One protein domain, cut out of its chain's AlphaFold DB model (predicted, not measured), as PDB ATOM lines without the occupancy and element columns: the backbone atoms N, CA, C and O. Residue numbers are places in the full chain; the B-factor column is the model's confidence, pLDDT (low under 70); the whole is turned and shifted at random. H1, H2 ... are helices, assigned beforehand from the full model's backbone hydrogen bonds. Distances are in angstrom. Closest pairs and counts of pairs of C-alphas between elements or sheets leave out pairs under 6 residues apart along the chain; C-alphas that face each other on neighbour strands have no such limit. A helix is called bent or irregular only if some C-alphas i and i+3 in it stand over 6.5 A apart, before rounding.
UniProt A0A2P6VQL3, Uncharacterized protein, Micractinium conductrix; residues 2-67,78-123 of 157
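What this domain is: This is residues 2 to 67 and 78 to 123 of the 157 residues of an uncharacterized protein of Micractinium conductrix (UniProt A0A2P6VQL3). One very long bent helix, H5, has a small body of shorter helices packed along its first part, while its far part, residues 103 to 123, sticks out free as an arm that makes much of the length. In the body H1 crosses H5a, the first arm of H5, at a steep tilt, H2 folds back on the end of H1 as a helical hairpin, H4 packs on the beginning of H5a, and the tiny H3 sits close to the first residue of H1. The printed part has 112 residues with five named helices, H1 to H5 in that order along the chain, and no named strand; its class is all helix. The whole is loose, with a radius of gyration of the C-alphas of 18.7 A, and elongated, spanning 66 by 34 by 20 A.

Where its parts are: H5 holds residues 84 to 123, 40 residues, and by its hydrogen bonds it was assigned as one helix, but it is bent: C-alphas 107 and 110 are 6.9 A apart. Its arm H5a, residues 84 to 107, is 34.6 A long and starts with C-alpha 84 at (372.910, 494.703, 629.159). Its arm H5b, residues 110 to 123, is 19.9 A long and ends with C-alpha 123 at (387.619, 445.410, 648.436). Residues 108 and 109 belong to neither arm. H1, residues 2 to 18, measures 24.7 A from first to last C-alpha and begins with C-alpha 2 at (384.361, 482.506, 638.206). H2, residues 22 to 34, measures 18.4 A. H4, residues 49 to 57, measures 12.2 A, and H3, residues 43 to 46, measures 5.0 A.

How they stand to each other: H5a and H5b stand at a steep tilt of 43 degrees. H5a touches H1 with its residues 90 to 99 alone, and the closest C-alphas, those of Ala 8 and Arg 95, are 5.2 A apart. These two run opposite ways at a steep tilt of 62 degrees. H5a touches H4 with its residues 84 to 88 alone, closest at the C-alphas of Leu 56 and Arg 85, 4.8 A apart. They run opposite ways at a shallow tilt of 28 degrees. H1 touches H2 with residues 13 to 17 of H1 alone, closest at the C-alphas of Val 16 and Gly 25, 5.5 A apart. H1 and H2 form a hairpin, running opposite ways at a shallow tilt of 26 degrees. The helix packing is mostly aligned, the lines at shallow tilts, but only just: 2 of 3 pairs. H3 is close to H1 but not clearly touching it, with the C-alphas of Gly 2 and Val 46 closest at 5.2 A. H3 is likewise close to H4 but not clearly touching it, with the C-alphas of Ser 44 and Asn 50 closest at 5.9 A. H1 and H4 are near each other, as are H2 and H5a. H2 and H4 are apart, and H5b touches no helix. Every O i to N i+4 pair is within hydrogen-bond range in H1, H2, H4, H5a and H5b; H3 is too short for such a pair.

The domain as a whole: The two C-alphas farthest apart, those of Ser 78 and Met 122, are 66.2 A from each other. Without residues 103 to 123, which stand free, the body has 91 residues and spans 38 by 26 by 18 A, with a radius of gyration of 13.1 A. Residues 68 to 77 are cut out, and C-alphas 67 and 78 are 11.5 A apart across the cut, which falls in the link from H4 to H5. Of the links that are printed whole, H1 to H2 and H3 to H4 are tight, and H2 to H3 is short. The mean pLDDT of the printed part is 85.6; it is under 70 at residue 20, residues 61 to 67 and residues 78 to 82 of this predicted model.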
ATOM      1  N   GLY A   2     384.310 482.410 639.677       76.69
ATOM      2  CA  GLY A   2     384.361 482.506 638.206       76.69
ATOM      3  C   GLY A   2     383.554 481.468 637.453       76.69
ATOM      4  O   GLY A   2     382.738 481.800 636.606       76.69
ATOM      5  N   LEU A   3     383.723 480.209 637.861       85.00
ATOM      6  CA  LEU A   3     382.981 479.070 637.321       85.00
ATOM      7  C   LEU A   3     381.460 479.199 637.493       85.00
ATOM      8  O   LEU A   3     380.719 478.708 636.653       85.00
ATOM      9  N   LEU A   4     380.991 479.859 638.559       90.19
ATOM     10  CA  LEU A   4     379.558 480.085 638.773       90.19
ATOM     11  C   LEU A   4     379.032 481.150 637.816       90.19
ATOM     12  O   LEU A   4     377.962 480.971 637.249       90.19
ATOM     13  N   THR A   5     379.789 482.234 637.619       91.88
ATOM     14  CA  THR A   5     379.429 483.280 636.656       91.88
ATOM     15  C   THR A   5     379.451 482.730 635.223       91.88
ATOM     16  O   THR A   5     378.486 482.945 634.503       91.88
ATOM     17  N   ASP A   6     380.470 481.946 634.837       90.81
ATOM     18  CA  ASP A   6     380.550 481.293 633.512       90.81
ATOM     19  C   ASP A   6     379.425 480.267 633.294       90.81
ATOM     20  O   ASP A   6     378.832 480.185 632.219       90.81
ATOM     21  N   ARG A   7     379.078 479.485 634.324       92.12
ATOM     22  CA  ARG A   7     377.940 478.561 634.235       92.12
ATOM     23  C   ARG A   7     376.623 479.324 634.103       92.12
ATOM     24  O   ARG A   7     375.815 478.967 633.258       92.12
ATOM     25  N   ALA A   8     376.432 480.389 634.882       93.81
ATOM     26  CA  ALA A   8     375.240 481.230 634.818       93.81
ATOM     27  C   ALA A   8     375.064 481.898 633.445       93.81
ATOM     28  O   ALA A   8     373.948 481.935 632.929       93.81
ATOM     29  N   THR A   9     376.147 482.380 632.822       92.19
ATOM     30  CA  THR A   9     376.078 482.972 631.477       92.19
ATOM     31  C   THR A   9     375.663 481.954 630.420       92.19
ATOM     32  O   THR A   9     374.838 482.275 629.573       92.19
ATOM     33  N   ARG A  10     376.167 480.716 630.500       91.69
ATOM     34  CA  ARG A  10     375.768 479.628 629.589       91.69
ATOM     35  C   ARG A  10     374.318 479.196 629.790       91.69
ATOM     36  O   ARG A  10     373.627 478.931 628.815       91.69
ATOM     37  N   THR A  11     373.853 479.132 631.041       92.75
ATOM     38  CA  THR A  11     372.444 478.834 631.341       92.75
ATOM     39  C   THR A  11     371.526 479.873 630.702       92.75
ATOM     40  O   THR A  11     370.544 479.507 630.063       92.75
ATOM     41  N   LEU A  12     371.875 481.158 630.818       91.00
ATOM     42  CA  LEU A  12     371.105 482.234 630.199       91.00
ATOM     43  C   LEU A  12     371.143 482.169 628.663       91.00
ATOM     44  O   LEU A  12     370.112 482.351 628.028       91.00
ATOM     45  N   GLU A  13     372.301 481.892 628.055       89.06
ATOM     46  CA  GLU A  13     372.418 481.719 626.596       89.06
ATOM     47  C   GLU A  13     371.494 480.603 626.081       89.06
ATOM     48  O   GLU A  13     370.793 480.782 625.081       89.06
ATOM     49  N   HIS A  14     371.435 479.482 626.803       89.75
ATOM     50  CA  HIS A  14     370.556 478.370 626.456       89.75
ATOM     51  C   HIS A  14     369.071 478.740 626.585       89.75
ATOM     52  O   HIS A  14     368.315 478.547 625.638       89.75
ATOM     53  N   GLU A  15     368.670 479.363 627.699       89.88
ATOM     54  CA  GLU A  15     367.286 479.814 627.918       89.88
ATOM     55  C   GLU A  15     366.819 480.788 626.824       89.88
ATOM     56  O   GLU A  15     365.708 480.678 626.302       89.88
ATOM     57  N   VAL A  16     367.665 481.753 626.458       85.69
ATOM     58  CA  VAL A  16     367.335 482.761 625.441       85.69
ATOM     59  C   VAL A  16     367.167 482.123 624.060       85.69
ATOM     60  O   VAL A  16     366.263 482.515 623.317       85.69
ATOM     61  N   THR A  17     367.984 481.112 623.751       82.69
ATOM     62  CA  THR A  17     367.866 480.320 622.519       82.69
ATOM     63  C   THR A  17     366.544 479.546 622.485       82.69
ATOM     64  O   THR A  17     365.863 479.540 621.460       82.69
ATOM     65  N   ASP A  18     366.126 478.972 623.615       82.56
ATOM     66  CA  ASP A  18     364.889 478.187 623.719       82.56
ATOM     67  C   ASP A  18     363.616 479.054 623.706       82.56
ATOM     68  O   ASP A  18     362.566 478.627 623.223       82.56
ATOM     69  N   THR A  19     363.692 480.298 624.192       78.94
ATOM     70  CA  THR A  19     362.532 481.207 624.317       78.94
ATOM     71  C   THR A  19     362.228 481.982 623.019       78.94
ATOM     72  O   THR A  19     361.421 482.911 623.014       78.94
ATOM     73  N   ASN A  20     362.854 481.608 621.896       67.25
ATOM     74  CA  ASN A  20     362.677 482.223 620.573       67.25
ATOM     75  C   ASN A  20     363.026 483.729 620.520       67.25
ATOM     76  O   ASN A  20     362.512 484.466 619.678       67.25
ATOM     77  N   ASN A  21     363.908 484.203 621.409       76.50
ATOM     78  CA  ASN A  21     364.444 485.564 621.368       76.50
ATOM     79  C   ASN A  21     365.794 485.566 620.631       76.50
ATOM     80  O   ASN A  21     366.861 485.677 621.237       76.50
ATOM     81  N   SER A  22     365.719 485.383 619.310       76.62
ATOM     82  CA  SER A  22     366.880 485.217 618.422       76.62
ATOM     83  C   SER A  22     367.845 486.409 618.467       76.62
ATOM     84  O   SER A  22     369.065 486.229 618.449       76.62
ATOM     85  N   ASP A  23     367.320 487.629 618.583       76.56
ATOM     86  CA  ASP A  23     368.130 488.854 618.599       76.56
ATOM     87  C   ASP A  23     368.954 488.963 619.887       76.56
ATOM     88  O   ASP A  23     370.163 489.196 619.847       76.56
ATOM     89  N   LEU A  24     368.334 488.701 621.044       80.19
ATOM     90  CA  LEU A  24     369.053 488.666 622.316       80.19
ATOM     91  C   LEU A  24     370.067 487.517 622.358       80.19
ATOM     92  O   LEU A  24     371.157 487.692 622.895       80.19
ATOM     93  N   GLY A  25     369.712 486.354 621.806       82.38
ATOM     94  CA  GLY A  25     370.582 485.177 621.785       82.38
ATOM     95  C   GLY A  25     371.836 485.410 620.950       82.38
ATOM     96  O   GLY A  25     372.946 485.171 621.423       82.38
ATOM     97  N   SER A  26     371.672 485.949 619.740       82.50
ATOM     98  CA  SER A  26     372.793 486.282 618.856       82.50
ATOM     99  C   SER A  26     373.703 487.358 619.458       82.50
ATOM    100  O   SER A  26     374.923 487.177 619.484       82.50
ATOM    101  N   TRP A  27     373.134 488.426 620.028       84.88
ATOM    102  CA  TRP A  27     373.908 489.450 620.736       84.88
ATOM    103  C   TRP A  27     374.663 488.889 621.933       84.88
ATOM    104  O   TRP A  27     375.854 489.155 622.087       84.88
ATOM    105  N   LEU A  28     373.993 488.093 622.770       86.06
ATOM    106  CA  LEU A  28     374.604 487.513 623.960       86.06
ATOM    107  C   LEU A  28     375.748 486.576 623.568       86.06
ATOM    108  O   LEU A  28     376.813 486.643 624.175       86.06
ATOM    109  N   SER A  29     375.569 485.760 622.527       87.06
ATOM    110  CA  SER A  29     376.611 484.851 622.045       87.06
ATOM    111  C   SER A  29     377.834 485.613 621.515       87.06
ATOM    112  O   SER A  29     378.970 485.308 621.893       87.06
ATOM    113  N   LEU A  30     377.622 486.682 620.732       86.31
ATOM    114  CA  LEU A  30     378.701 487.573 620.280       86.31
ATOM    115  C   LEU A  30     379.416 488.244 621.461       86.31
ATOM    116  O   LEU A  30     380.647 488.225 621.538       86.31
ATOM    117  N   TYR A  31     378.653 488.777 622.418       86.75
ATOM    118  CA  TYR A  31     379.196 489.421 623.611       86.75
ATOM    119  C   TYR A  31     380.038 488.448 624.449       86.75
ATOM    120  O   TYR A  31     381.135 488.794 624.889       86.75
ATOM    121  N   LEU A  32     379.566 487.215 624.659       87.81
ATOM    122  CA  LEU A  32     380.290 486.183 625.409       87.81
ATOM    123  C   LEU A  32     381.549 485.702 624.679       87.81
ATOM    124  O   LEU A  32     382.525 485.306 625.323       87.81
ATOM    125  N   GLN A  33     381.559 485.738 623.346       88.06
ATOM    126  CA  GLN A  33     382.750 485.430 622.561       88.06
ATOM    127  C   GLN A  33     383.829 486.510 622.713       88.06
ATOM    128  O   GLN A  33     385.004 486.165 622.853       88.06
ATOM    129  N   GLU A  34     383.434 487.784 622.713       87.75
ATOM    130  CA  GLU A  34     384.338 488.931 622.852       87.75
ATOM    131  C   GLU A  34     384.833 489.119 624.297       87.75
ATOM    132  O   GLU A  34     386.015 489.373 624.534       87.75
ATOM    133  N   HIS A  35     383.953 488.934 625.282       86.88
ATOM    134  CA  HIS A  35     384.215 489.216 626.693       86.88
ATOM    135  C   HIS A  35     384.222 487.943 627.547       86.88
ATOM    136  O   HIS A  35     383.414 487.772 628.459       86.88
ATOM    137  N   ARG A  36     385.166 487.036 627.275       87.00
ATOM    138  CA  ARG A  36     385.304 485.794 628.050       87.00
ATOM    139  C   ARG A  36     385.841 486.041 629.457       87.00
ATOM    140  O   ARG A  36     386.791 486.799 629.646       87.00
ATOM    141  N   ILE A  37     385.292 485.314 630.430       88.56
ATOM    142  CA  ILE A  37     385.829 485.270 631.794       88.56
ATOM    143  C   ILE A  37     387.141 484.464 631.764       88.56
ATOM    144  O   ILE A  37     387.126 483.287 631.384       88.56
ATOM    145  N   PRO A  38     388.289 485.063 632.121       88.75
ATOM    146  CA  PRO A  38     389.563 484.358 632.116       88.75
ATOM    147  C   PRO A  38     389.597 483.280 633.205       88.75
ATOM    148  O   PRO A  38     389.034 483.442 634.287       88.75
ATOM    149  N   LYS A  39     390.285 482.167 632.921       86.38
ATOM    150  CA  LYS A  39     390.451 481.059 633.879       86.38
ATOM    151  C   LYS A  39     391.505 481.357 634.945       86.38
ATOM    152  O   LYS A  39     391.344 480.936 636.084       86.38
ATOM    153  N   ASP A  40     392.529 482.121 634.570       88.19
ATOM    154  CA  ASP A  40     393.682 482.458 635.400       88.19
ATOM    155  C   ASP A  40     393.928 483.972 635.368       88.19
ATOM    156  O   ASP A  40     393.625 484.637 634.375       88.19
ATOM    157  N   GLY A  41     394.493 484.528 636.443       87.69
ATOM    158  CA  GLY A  41     394.829 485.949 636.534       87.69
ATOM    159  C   GLY A  41     394.401 486.587 637.849       87.69
ATOM    160  O   GLY A  41     394.321 485.930 638.888       87.69
ATOM    161  N   ASN A  42     394.150 487.896 637.811       88.12
ATOM    162  CA  ASN A  42     393.699 488.637 638.982       88.12
ATOM    163  C   ASN A  42     392.309 488.154 639.421       88.12
ATOM    164  O   ASN A  42     391.427 487.893 638.601       88.12
ATOM    165  N   TRP A  43     392.098 488.065 640.734       84.62
ATOM    166  CA  TRP A  43     390.883 487.500 641.316       84.62
ATOM    167  C   TRP A  43     389.603 488.185 640.826       84.62
ATOM    168  O   TRP A  43     388.601 487.509 640.617       84.62
ATOM    169  N   SER A  44     389.625 489.505 640.617       86.50
ATOM    170  CA  SER A  44     388.468 490.270 640.124       86.50
ATOM    171  C   SER A  44     388.046 489.914 638.698       86.50
ATOM    172  O   SER A  44     386.877 490.076 638.346       86.50
ATOM    173  N   ASP A  45     388.993 489.448 637.886       84.38
ATOM    174  CA  ASP A  45     388.742 489.014 636.515       84.38
ATOM    175  C   ASP A  45     388.280 487.560 636.513       84.38
ATOM    176  O   ASP A  45     387.236 487.238 635.946       84.38
ATOM    177  N   VAL A  46     388.991 486.702 637.252       88.06
ATOM    178  CA  VAL A  46     388.670 485.273 637.366       88.06
ATOM    179  C   VAL A  46     387.317 485.057 638.034       88.06
ATOM    180  O   VAL A  46     386.611 484.132 637.673       88.06
ATOM    181  N   SER A  47     386.902 485.887 638.994       88.00
ATOM    182  CA  SER A  47     385.589 485.763 639.642       88.00
ATOM    183  C   SER A  47     384.405 486.093 638.722       88.00
ATOM    184  O   SER A  47     383.269 485.725 639.041       88.00
ATOM    185  N   GLY A  48     384.657 486.767 637.595       89.88
ATOM    186  CA  GLY A  48     383.630 487.331 636.721       89.88
ATOM    187  C   GLY A  48     383.024 488.642 637.242       89.88
ATOM    188  O   GLY A  48     382.054 489.130 636.671       89.88
ATOM    189  N   GLU A  49     383.569 489.242 638.306       91.44
ATOM    190  CA  GLU A  49     383.061 490.518 638.840       91.44
ATOM    191  C   GLU A  49     383.315 491.676 637.873       91.44
ATOM    192  O   GLU A  49     382.430 492.497 637.647       91.44
ATOM    193  N   ASN A  50     384.496 491.729 637.252       90.69
ATOM    194  CA  ASN A  50     384.778 492.746 636.239       90.69
ATOM    195  C   ASN A  50     383.900 492.566 634.992       90.69
ATOM    196  O   ASN A  50     383.409 493.553 634.457       90.69
ATOM    197  N   PHE A  51     383.608 491.324 634.599       91.62
ATOM    198  CA  PHE A  51     382.654 491.021 633.528       91.62
ATOM    199  C   PHE A  51     381.252 491.586 633.826       91.62
ATOM    200  O   PHE A  51     380.679 492.299 633.000       91.62
ATOM    201  N   LEU A  52     380.726 491.336 635.032       92.62
ATOM    202  CA  LEU A  52     379.415 491.847 635.452       92.62
ATOM    203  C   LEU A  52     379.398 493.373 635.572       92.62
ATOM    204  O   LEU A  52     378.431 494.010 635.163       92.62
ATOM    205  N   ARG A  53     380.470 493.978 636.097       92.56
ATOM    206  CA  ARG A  53     380.599 495.442 636.164       92.56
ATOM    207  C   ARG A  53     380.569 496.061 634.776       92.56
ATOM    208  O   ARG A  53     379.828 497.018 634.579       92.56
ATOM    209  N   THR A  54     381.302 495.491 633.821       90.56
ATOM    210  CA  THR A  54     381.289 495.951 632.429       90.56
ATOM    211  C   THR A  54     379.875 495.907 631.856       90.56
ATOM    212  O   THR A  54     379.413 496.934 631.364       90.56
ATOM    213  N   LEU A  55     379.148 494.792 632.017       89.62
ATOM    214  CA  LEU A  55     377.746 494.684 631.584       89.62
ATOM    215  C   LEU A  55     376.839 495.740 632.234       89.62
ATOM    216  O   LEU A  55     376.066 496.395 631.543       89.62
ATOM    217  N   LEU A  56     376.953 495.951 633.550       91.44
ATOM    218  CA  LEU A  56     376.136 496.930 634.280       91.44
ATOM    219  C   LEU A  56     376.410 498.378 633.844       91.44
ATOM    220  O   LEU A  56     375.511 499.224 633.868       91.44
ATOM    221  N   THR A  57     377.650 498.672 633.453       90.44
ATOM    222  CA  THR A  57     378.059 500.005 632.985       90.44
ATOM    223  C   THR A  57     377.820 500.236 631.497       90.44
ATOM    224  O   THR A  57     377.832 501.393 631.069       90.44
ATOM    225  N   ARG A  58     377.586 499.178 630.710       84.44
ATOM    226  CA  ARG A  58     377.375 499.292 629.266       84.44
ATOM    227  C   ARG A  58     376.063 500.048 628.998       84.44
ATOM    228  O   ARG A  58     375.066 499.805 629.689       84.44
ATOM    229  N   PRO A  59     376.050 501.023 628.070       80.00
ATOM    230  CA  PRO A  59     374.810 501.669 627.663       80.00
ATOM    231  C   PRO A  59     373.882 500.646 627.002       80.00
ATOM    232  O   PRO A  59     374.341 499.628 626.488       80.00
ATOM    233  N   VAL A  60     372.579 500.927 627.017       74.38
ATOM    234  CA  VAL A  60     371.611 500.132 626.256       74.38
ATOM    235  C   VAL A  60     371.952 500.305 624.779       74.38
ATOM    236  O   VAL A  60     371.849 501.407 624.242       74.38
ATOM    237  N   GLU A  61     372.429 499.235 624.154       66.50
ATOM    238  CA  GLU A  61     372.699 499.206 622.723       66.50
ATOM    239  C   GLU A  61     371.400 498.842 622.010       66.50
ATOM    240  O   GLU A  61     370.884 497.738 622.169       66.50
ATOM    241  N   GLU A  62     370.857 499.772 621.227       56.47
ATOM    242  CA  GLU A  62     369.824 499.438 620.253       56.47
ATOM    243  C   GLU A  62     370.492 498.621 619.148       56.47
ATOM    244  O   GLU A  62     371.215 499.157 618.306       56.47
ATOM    245  N   ILE A  63     370.283 497.307 619.158       54.22
ATOM    246  CA  ILE A  63     370.742 496.449 618.074       54.22
ATOM    247  C   ILE A  63     369.813 496.707 616.880       54.22
ATOM    248  O   ILE A  63     368.829 496.010 616.662       54.22
ATOM    249  N   SER A  64     370.102 497.760 616.115       46.31
ATOM    250  CA  SER A  64     369.550 497.954 614.773       46.31
ATOM    251  C   SER A  64     370.326 497.072 613.798       46.31
ATOM    252  O   SER A  64     371.163 497.544 613.033       46.31
ATOM    253  N   GLY A  65     370.092 495.766 613.874       44.41
ATOM    254  CA  GLY A  65     370.567 494.795 612.900       44.41
ATOM    255  C   GLY A  65     369.372 494.059 612.321       44.41
ATOM    256  O   GLY A  65     368.704 493.328 613.040       44.41
ATOM    257  N   SER A  66     369.092 494.240 611.031       45.47
ATOM    258  CA  SER A  66     368.287 493.266 610.290       45.47
ATOM    259  C   SER A  66     369.122 491.988 610.213       45.47
ATOM    260  O   SER A  66     370.003 491.888 609.365       45.47
ATOM    261  N   PHE A  67     368.933 491.059 611.153       51.25
ATOM    262  CA  PHE A  67     369.623 489.763 611.127       51.25
ATOM    263  C   PHE A  67     368.950 488.761 610.180       51.25
ATOM    264  O   PHE A  67     369.466 487.659 609.999       51.25
ATOM    265  N   SER A  78     362.077 496.012 615.144       42.66
ATOM    266  CA  SER A  78     361.898 496.254 616.559       42.66
ATOM    267  C   SER A  78     363.306 496.202 617.135       42.66
ATOM    268  O   SER A  78     363.928 495.145 617.045       42.66
ATOM    269  N   PRO A  79     363.847 497.299 617.685       49.44
ATOM    270  CA  PRO A  79     365.140 497.269 618.342       49.44
ATOM    271  C   PRO A  79     364.984 496.435 619.614       49.44
ATOM    272  O   PRO A  79     364.756 496.958 620.702       49.44
ATOM    273  N   VAL A  80     365.090 495.111 619.500       52.50
ATOM    274  CA  VAL A  80     365.285 494.219 620.645       52.50
ATOM    275  C   VAL A  80     366.771 494.291 620.989       52.50
ATOM    276  O   VAL A  80     367.517 493.322 620.932       52.50
ATOM    277  N   GLY A  81     367.219 495.508 621.306       55.94
ATOM    278  CA  GLY A  81     368.492 495.748 621.952       55.94
ATOM    279  C   GLY A  81     368.436 495.100 623.322       55.94
ATOM    280  O   GLY A  81     367.675 495.546 624.181       55.94
ATOM    281  N   GLY A  82     369.165 494.002 623.513       66.56
ATOM    282  CA  GLY A  82     369.236 493.346 624.809       66.56
ATOM    283  C   GLY A  82     369.762 494.331 625.841       66.56
ATOM    284  O   GLY A  82     370.917 494.727 625.750       66.56
ATOM    285  N   ASP A  83     368.930 494.748 626.802       82.12
ATOM    286  CA  ASP A  83     369.370 495.619 627.894       82.12
ATOM    287  C   ASP A  83     370.508 494.917 628.662       82.12
ATOM    288  O   ASP A  83     370.243 493.941 629.381       82.12
ATOM    289  N   PRO A  84     371.769 495.388 628.555       87.44
ATOM    290  CA  PRO A  84     372.910 494.703 629.159       87.44
ATOM    291  C   PRO A  84     372.798 494.633 630.684       87.44
ATOM    292  O   PRO A  84     373.325 493.713 631.311       87.44
ATOM    293  N   ARG A  85     372.063 495.575 631.291       89.75
ATOM    294  CA  ARG A  85     371.811 495.603 632.734       89.75
ATOM    295  C   ARG A  85     370.802 494.540 633.137       89.75
ATOM    296  O   ARG A  85     371.043 493.824 634.107       89.75
ATOM    297  N   GLY A  86     369.722 494.396 632.371       88.56
ATOM    298  CA  GLY A  86     368.763 493.306 632.536       88.56
ATOM    299  C   GLY A  86     369.429 491.934 632.392       88.56
ATOM    300  O   GLY A  86     369.190 491.039 633.203       88.56
ATOM    301  N   VAL A  87     370.337 491.787 631.423       89.44
ATOM    302  CA  VAL A  87     371.148 490.571 631.241       89.44
ATOM    303  C   VAL A  87     372.059 490.327 632.444       89.44
ATOM    304  O   VAL A  87     372.054 489.228 632.997       89.44
ATOM    305  N   ALA A  88     372.790 491.345 632.911       92.56
ATOM    306  CA  ALA A  88     373.626 491.230 634.106       92.56
ATOM    307  C   ALA A  88     372.820 490.798 635.338       92.56
ATOM    308  O   ALA A  88     373.278 489.955 636.107       92.56
ATOM    309  N   GLN A  89     371.616 491.350 635.513       93.25
ATOM    310  CA  GLN A  89     370.731 490.998 636.618       93.25
ATOM    311  C   GLN A  89     370.315 489.527 636.562       93.25
ATOM    312  O   GLN A  89     370.490 488.817 637.551       93.25
ATOM    313  N   ARG A  90     369.891 489.034 635.392       92.81
ATOM    314  CA  ARG A  90     369.569 487.610 635.212       92.81
ATOM    315  C   ARG A  90     370.768 486.702 635.484       92.81
ATOM    316  O   ARG A  90     370.621 485.676 636.139       92.81
ATOM    317  N   ILE A  91     371.967 487.083 635.036       93.75
ATOM    318  CA  ILE A  91     373.194 486.320 635.321       93.75
ATOM    319  C   ILE A  91     373.459 486.269 636.831       93.75
ATOM    320  O   ILE A  91     373.840 485.219 637.347       93.75
ATOM    321  N   MET A  92     373.252 487.372 637.557       94.81
ATOM    322  CA  MET A  92     373.396 487.398 639.017       94.81
ATOM    323  C   MET A  92     372.372 486.493 639.716       94.81
ATOM    324  O   MET A  92     372.748 485.771 640.644       94.81
ATOM    325  N   ASP A  93     371.123 486.472 639.246       95.88
ATOM    326  CA  ASP A  93     370.071 485.600 639.778       95.88
ATOM    327  C   ASP A  93     370.403 484.115 639.549       95.88
ATOM    328  O   ASP A  93     370.381 483.318 640.491       95.88
ATOM    329  N   TYR A  94     370.819 483.750 638.330       95.12
ATOM    330  CA  TYR A  94     371.273 482.392 638.014       95.12
ATOM    331  C   TYR A  94     372.493 481.985 638.828       95.12
ATOM    332  O   TYR A  94     372.536 480.890 639.390       95.12
ATOM    333  N   ARG A  95     373.477 482.877 638.945       94.50
ATOM    334  CA  ARG A  95     374.674 482.644 639.755       94.50
ATOM    335  C   ARG A  95     374.310 482.338 641.206       94.50
ATOM    336  O   ARG A  95     374.939 481.475 641.813       94.50
ATOM    337  N   HIS A  96     373.318 483.028 641.767       95.12
ATOM    338  CA  HIS A  96     372.835 482.776 643.126       95.12
ATOM    339  C   HIS A  96     372.108 481.435 643.256       95.12
ATOM    340  O   HIS A  96     372.356 480.705 644.216       95.12
ATOM    341  N   ALA A  97     371.245 481.087 642.297       95.31
ATOM    342  CA  ALA A  97     370.549 479.800 642.282       95.31
ATOM    343  C   ALA A  97     371.536 478.622 642.217       95.31
ATOM    344  O   ALA A  97     371.522 477.760 643.095       95.31
ATOM    345  N   ILE A  98     372.480 478.662 641.272       94.50
ATOM    346  CA  ILE A  98     373.517 477.631 641.111       94.50
ATOM    347  C   ILE A  98     374.395 477.541 642.364       94.50
ATOM    348  O   ILE A  98     374.762 476.452 642.797       94.50
ATOM    349  N   ALA A  99     374.732 478.679 642.984       94.50
ATOM    350  CA  ALA A  99     375.517 478.672 644.215       94.50
ATOM    351  C   ALA A  99     374.811 477.916 645.350       94.50
ATOM    352  O   ALA A  99     375.479 477.223 646.115       94.50
ATOM    353  N   LYS A 100     373.480 478.024 645.460       96.38
ATOM    354  CA  LYS A 100     372.708 477.263 646.452       96.38
ATOM    355  C   LYS A 100     372.747 475.766 646.167       96.38
ATOM    356  O   LYS A 100     373.065 475.011 647.080       96.38
ATOM    357  N   GLU A 101     372.501 475.370 644.921       94.56
ATOM    358  CA  GLU A 101     372.557 473.967 644.490       94.56
ATOM    359  C   GLU A 101     373.929 473.354 644.799       94.56
ATOM    360  O   GLU A 101     374.022 472.322 645.455       94.56
ATOM    361  N   TRP A 102     375.014 474.044 644.440       94.19
ATOM    362  CA  TRP A 102     376.371 473.559 644.704       94.19
ATOM    363  C   TRP A 102     376.680 473.448 646.194       94.19
ATOM    364  O   TRP A 102     377.381 472.531 646.607       94.19
ATOM    365  N   ILE A 103     376.185 474.370 647.023       95.00
ATOM    366  CA  ILE A 103     376.357 474.264 648.478       95.00
ATOM    367  C   ILE A 103     375.651 473.013 649.010       95.00
ATOM    368  O   ILE A 103     376.182 472.359 649.906       95.00
ATOM    369  N   GLU A 104     374.471 472.687 648.490       95.69
ATOM    370  CA  GLU A 104     373.729 471.485 648.875       95.69
ATOM    371  C   GLU A 104     374.437 470.208 648.410       95.69
ATOM    372  O   GLU A 104     374.644 469.312 649.226       95.69
ATOM    373  N   GLU A 105     374.912 470.157 647.165       93.62
ATOM    374  CA  GLU A 105     375.694 469.029 646.636       93.62
ATOM    375  C   GLU A 105     376.998 468.818 647.420       93.62
ATOM    376  O   GLU A 105     377.316 467.710 647.852       93.62
ATOM    377  N   LEU A 106     377.736 469.894 647.710       94.81
ATOM    378  CA  LEU A 106     378.996 469.815 648.454       94.81
ATOM    379  C   LEU A 106     378.814 469.333 649.901       94.81
ATOM    380  O   LEU A 106     379.773 468.844 650.505       94.81
ATOM    381  N   ARG A 107     377.606 469.430 650.473       95.94
ATOM    382  CA  ARG A 107     377.309 468.853 651.796       95.94
ATOM    383  C   ARG A 107     377.243 467.328 651.777       95.94
ATOM    384  O   ARG A 107     377.442 466.735 652.835       95.94
ATOM    385  N   ALA A 108     376.988 466.701 650.629       95.19
ATOM    386  CA  ALA A 108     376.946 465.244 650.497       95.19
ATOM    387  C   ALA A 108     378.349 464.614 650.393       95.19
ATOM    388  O   ALA A 108     378.543 463.474 650.815       95.19
ATOM    389  N   VAL A 109     379.351 465.377 649.937       97.31
ATOM    390  CA  VAL A 109     380.730 464.902 649.692       97.31
ATOM    391  C   VAL A 109     381.360 464.150 650.876       97.31
ATOM    392  O   VAL A 109     381.976 463.108 650.654       97.31
ATOM    393  N   PRO A 110     381.246 464.593 652.146       97.19
ATOM    394  CA  PRO A 110     381.814 463.841 653.264       97.19
ATOM    395  C   PRO A 110     381.196 462.452 653.441       97.19
ATOM    396  O   PRO A 110     381.888 461.544 653.892       97.19
ATOM    397  N   GLU A 111     379.912 462.285 653.121       95.94
ATOM    398  CA  GLU A 111     379.223 460.998 653.224       95.94
ATOM    399  C   GLU A 111     379.627 460.077 652.071       95.94
ATOM    400  O   GLU A 111     380.018 458.935 652.308       95.94
ATOM    401  N   GLU A 112     379.660 460.600 650.845       95.75
ATOM    402  CA  GLU A 112     380.163 459.876 649.670       95.75
ATOM    403  C   GLU A 112     381.610 459.404 649.880       95.75
ATOM    404  O   GLU A 112     381.931 458.242 649.631       95.75
ATOM    405  N   ASN A 113     382.471 460.251 650.452       96.62
ATOM    406  CA  ASN A 113     383.850 459.888 650.779       96.62
ATOM    407  C   ASN A 113     383.941 458.731 651.787       96.62
ATOM    408  O   ASN A 113     384.851 457.906 651.688       96.62
ATOM    409  N   LYS A 114     383.022 458.643 652.759       96.75
ATOM    410  CA  LYS A 114     382.985 457.508 653.699       96.75
ATOM    411  C   LYS A 114     382.568 456.223 653.002       96.75
ATOM    412  O   LYS A 114     383.175 455.187 653.262       96.75
ATOM    413  N   VAL A 115     381.554 456.292 652.138       96.94
ATOM    414  CA  VAL A 115     381.092 455.137 651.357       96.94
ATOM    415  C   VAL A 115     382.240 454.620 650.497       96.94
ATOM    416  O   VAL A 115     382.629 453.464 650.652       96.94
ATOM    417  N   LEU A 116     382.883 455.500 649.725       96.25
ATOM    418  CA  LEU A 116     384.043 455.161 648.896       96.25
ATOM    419  C   LEU A 116     385.189 454.545 649.710       96.25
ATOM    420  O   LEU A 116     385.787 453.550 649.294       96.25
ATOM    421  N   LEU A 117     385.491 455.098 650.891       96.06
ATOM    422  CA  LEU A 117     386.519 454.544 651.773       96.06
ATOM    423  C   LEU A 117     386.138 453.141 652.262       96.06
ATOM    424  O   LEU A 117     386.978 452.242 652.255       96.06
ATOM    425  N   SER A 118     384.884 452.940 652.665       95.06
ATOM    426  CA  SER A 118     384.398 451.644 653.143       95.06
ATOM    427  C   SER A 118     384.444 450.576 652.049       95.06
ATOM    428  O   SER A 118     384.971 449.490 652.287       95.06
ATOM    429  N   GLU A 119     384.005 450.907 650.833       95.19
ATOM    430  CA  GLU A 119     384.048 450.021 649.668       95.19
ATOM    431  C   GLU A 119     385.489 449.651 649.313       95.19
ATOM    432  O   GLU A 119     385.803 448.478 649.100       95.19
ATOM    433  N   THR A 120     386.392 450.635 649.325       94.00
ATOM    434  CA  THR A 120     387.813 450.418 649.035       94.00
ATOM    435  C   THR A 120     388.461 449.507 650.080       94.00
ATOM    436  O   THR A 120     389.187 448.574 649.730       94.00
ATOM    437  N   LEU A 121     388.178 449.730 651.368       92.62
ATOM    438  CA  LEU A 121     388.700 448.899 652.451       92.62
ATOM    439  C   LEU A 121     388.164 447.467 652.366       92.62
ATOM    440  O   LEU A 121     388.955 446.526 652.428       92.62
ATOM    441  N   MET A 122     386.857 447.287 652.155       92.44
ATOM    442  CA  MET A 122     386.254 445.961 651.990       92.44
ATOM    443  C   MET A 122     386.798 445.235 650.754       92.44
ATOM    444  O   MET A 122     387.109 444.047 650.836       92.44
ATOM    445  N   GLY A 123     386.989 445.948 649.640       91.62
ATOM    446  CA  GLY A 123     387.619 445.410 648.436       91.62
ATOM    447  C   GLY A 123     389.059 444.954 648.685       91.62
ATOM    448  O   GLY A 123     389.424 443.838 648.318       91.62
TER     449      GLY A 123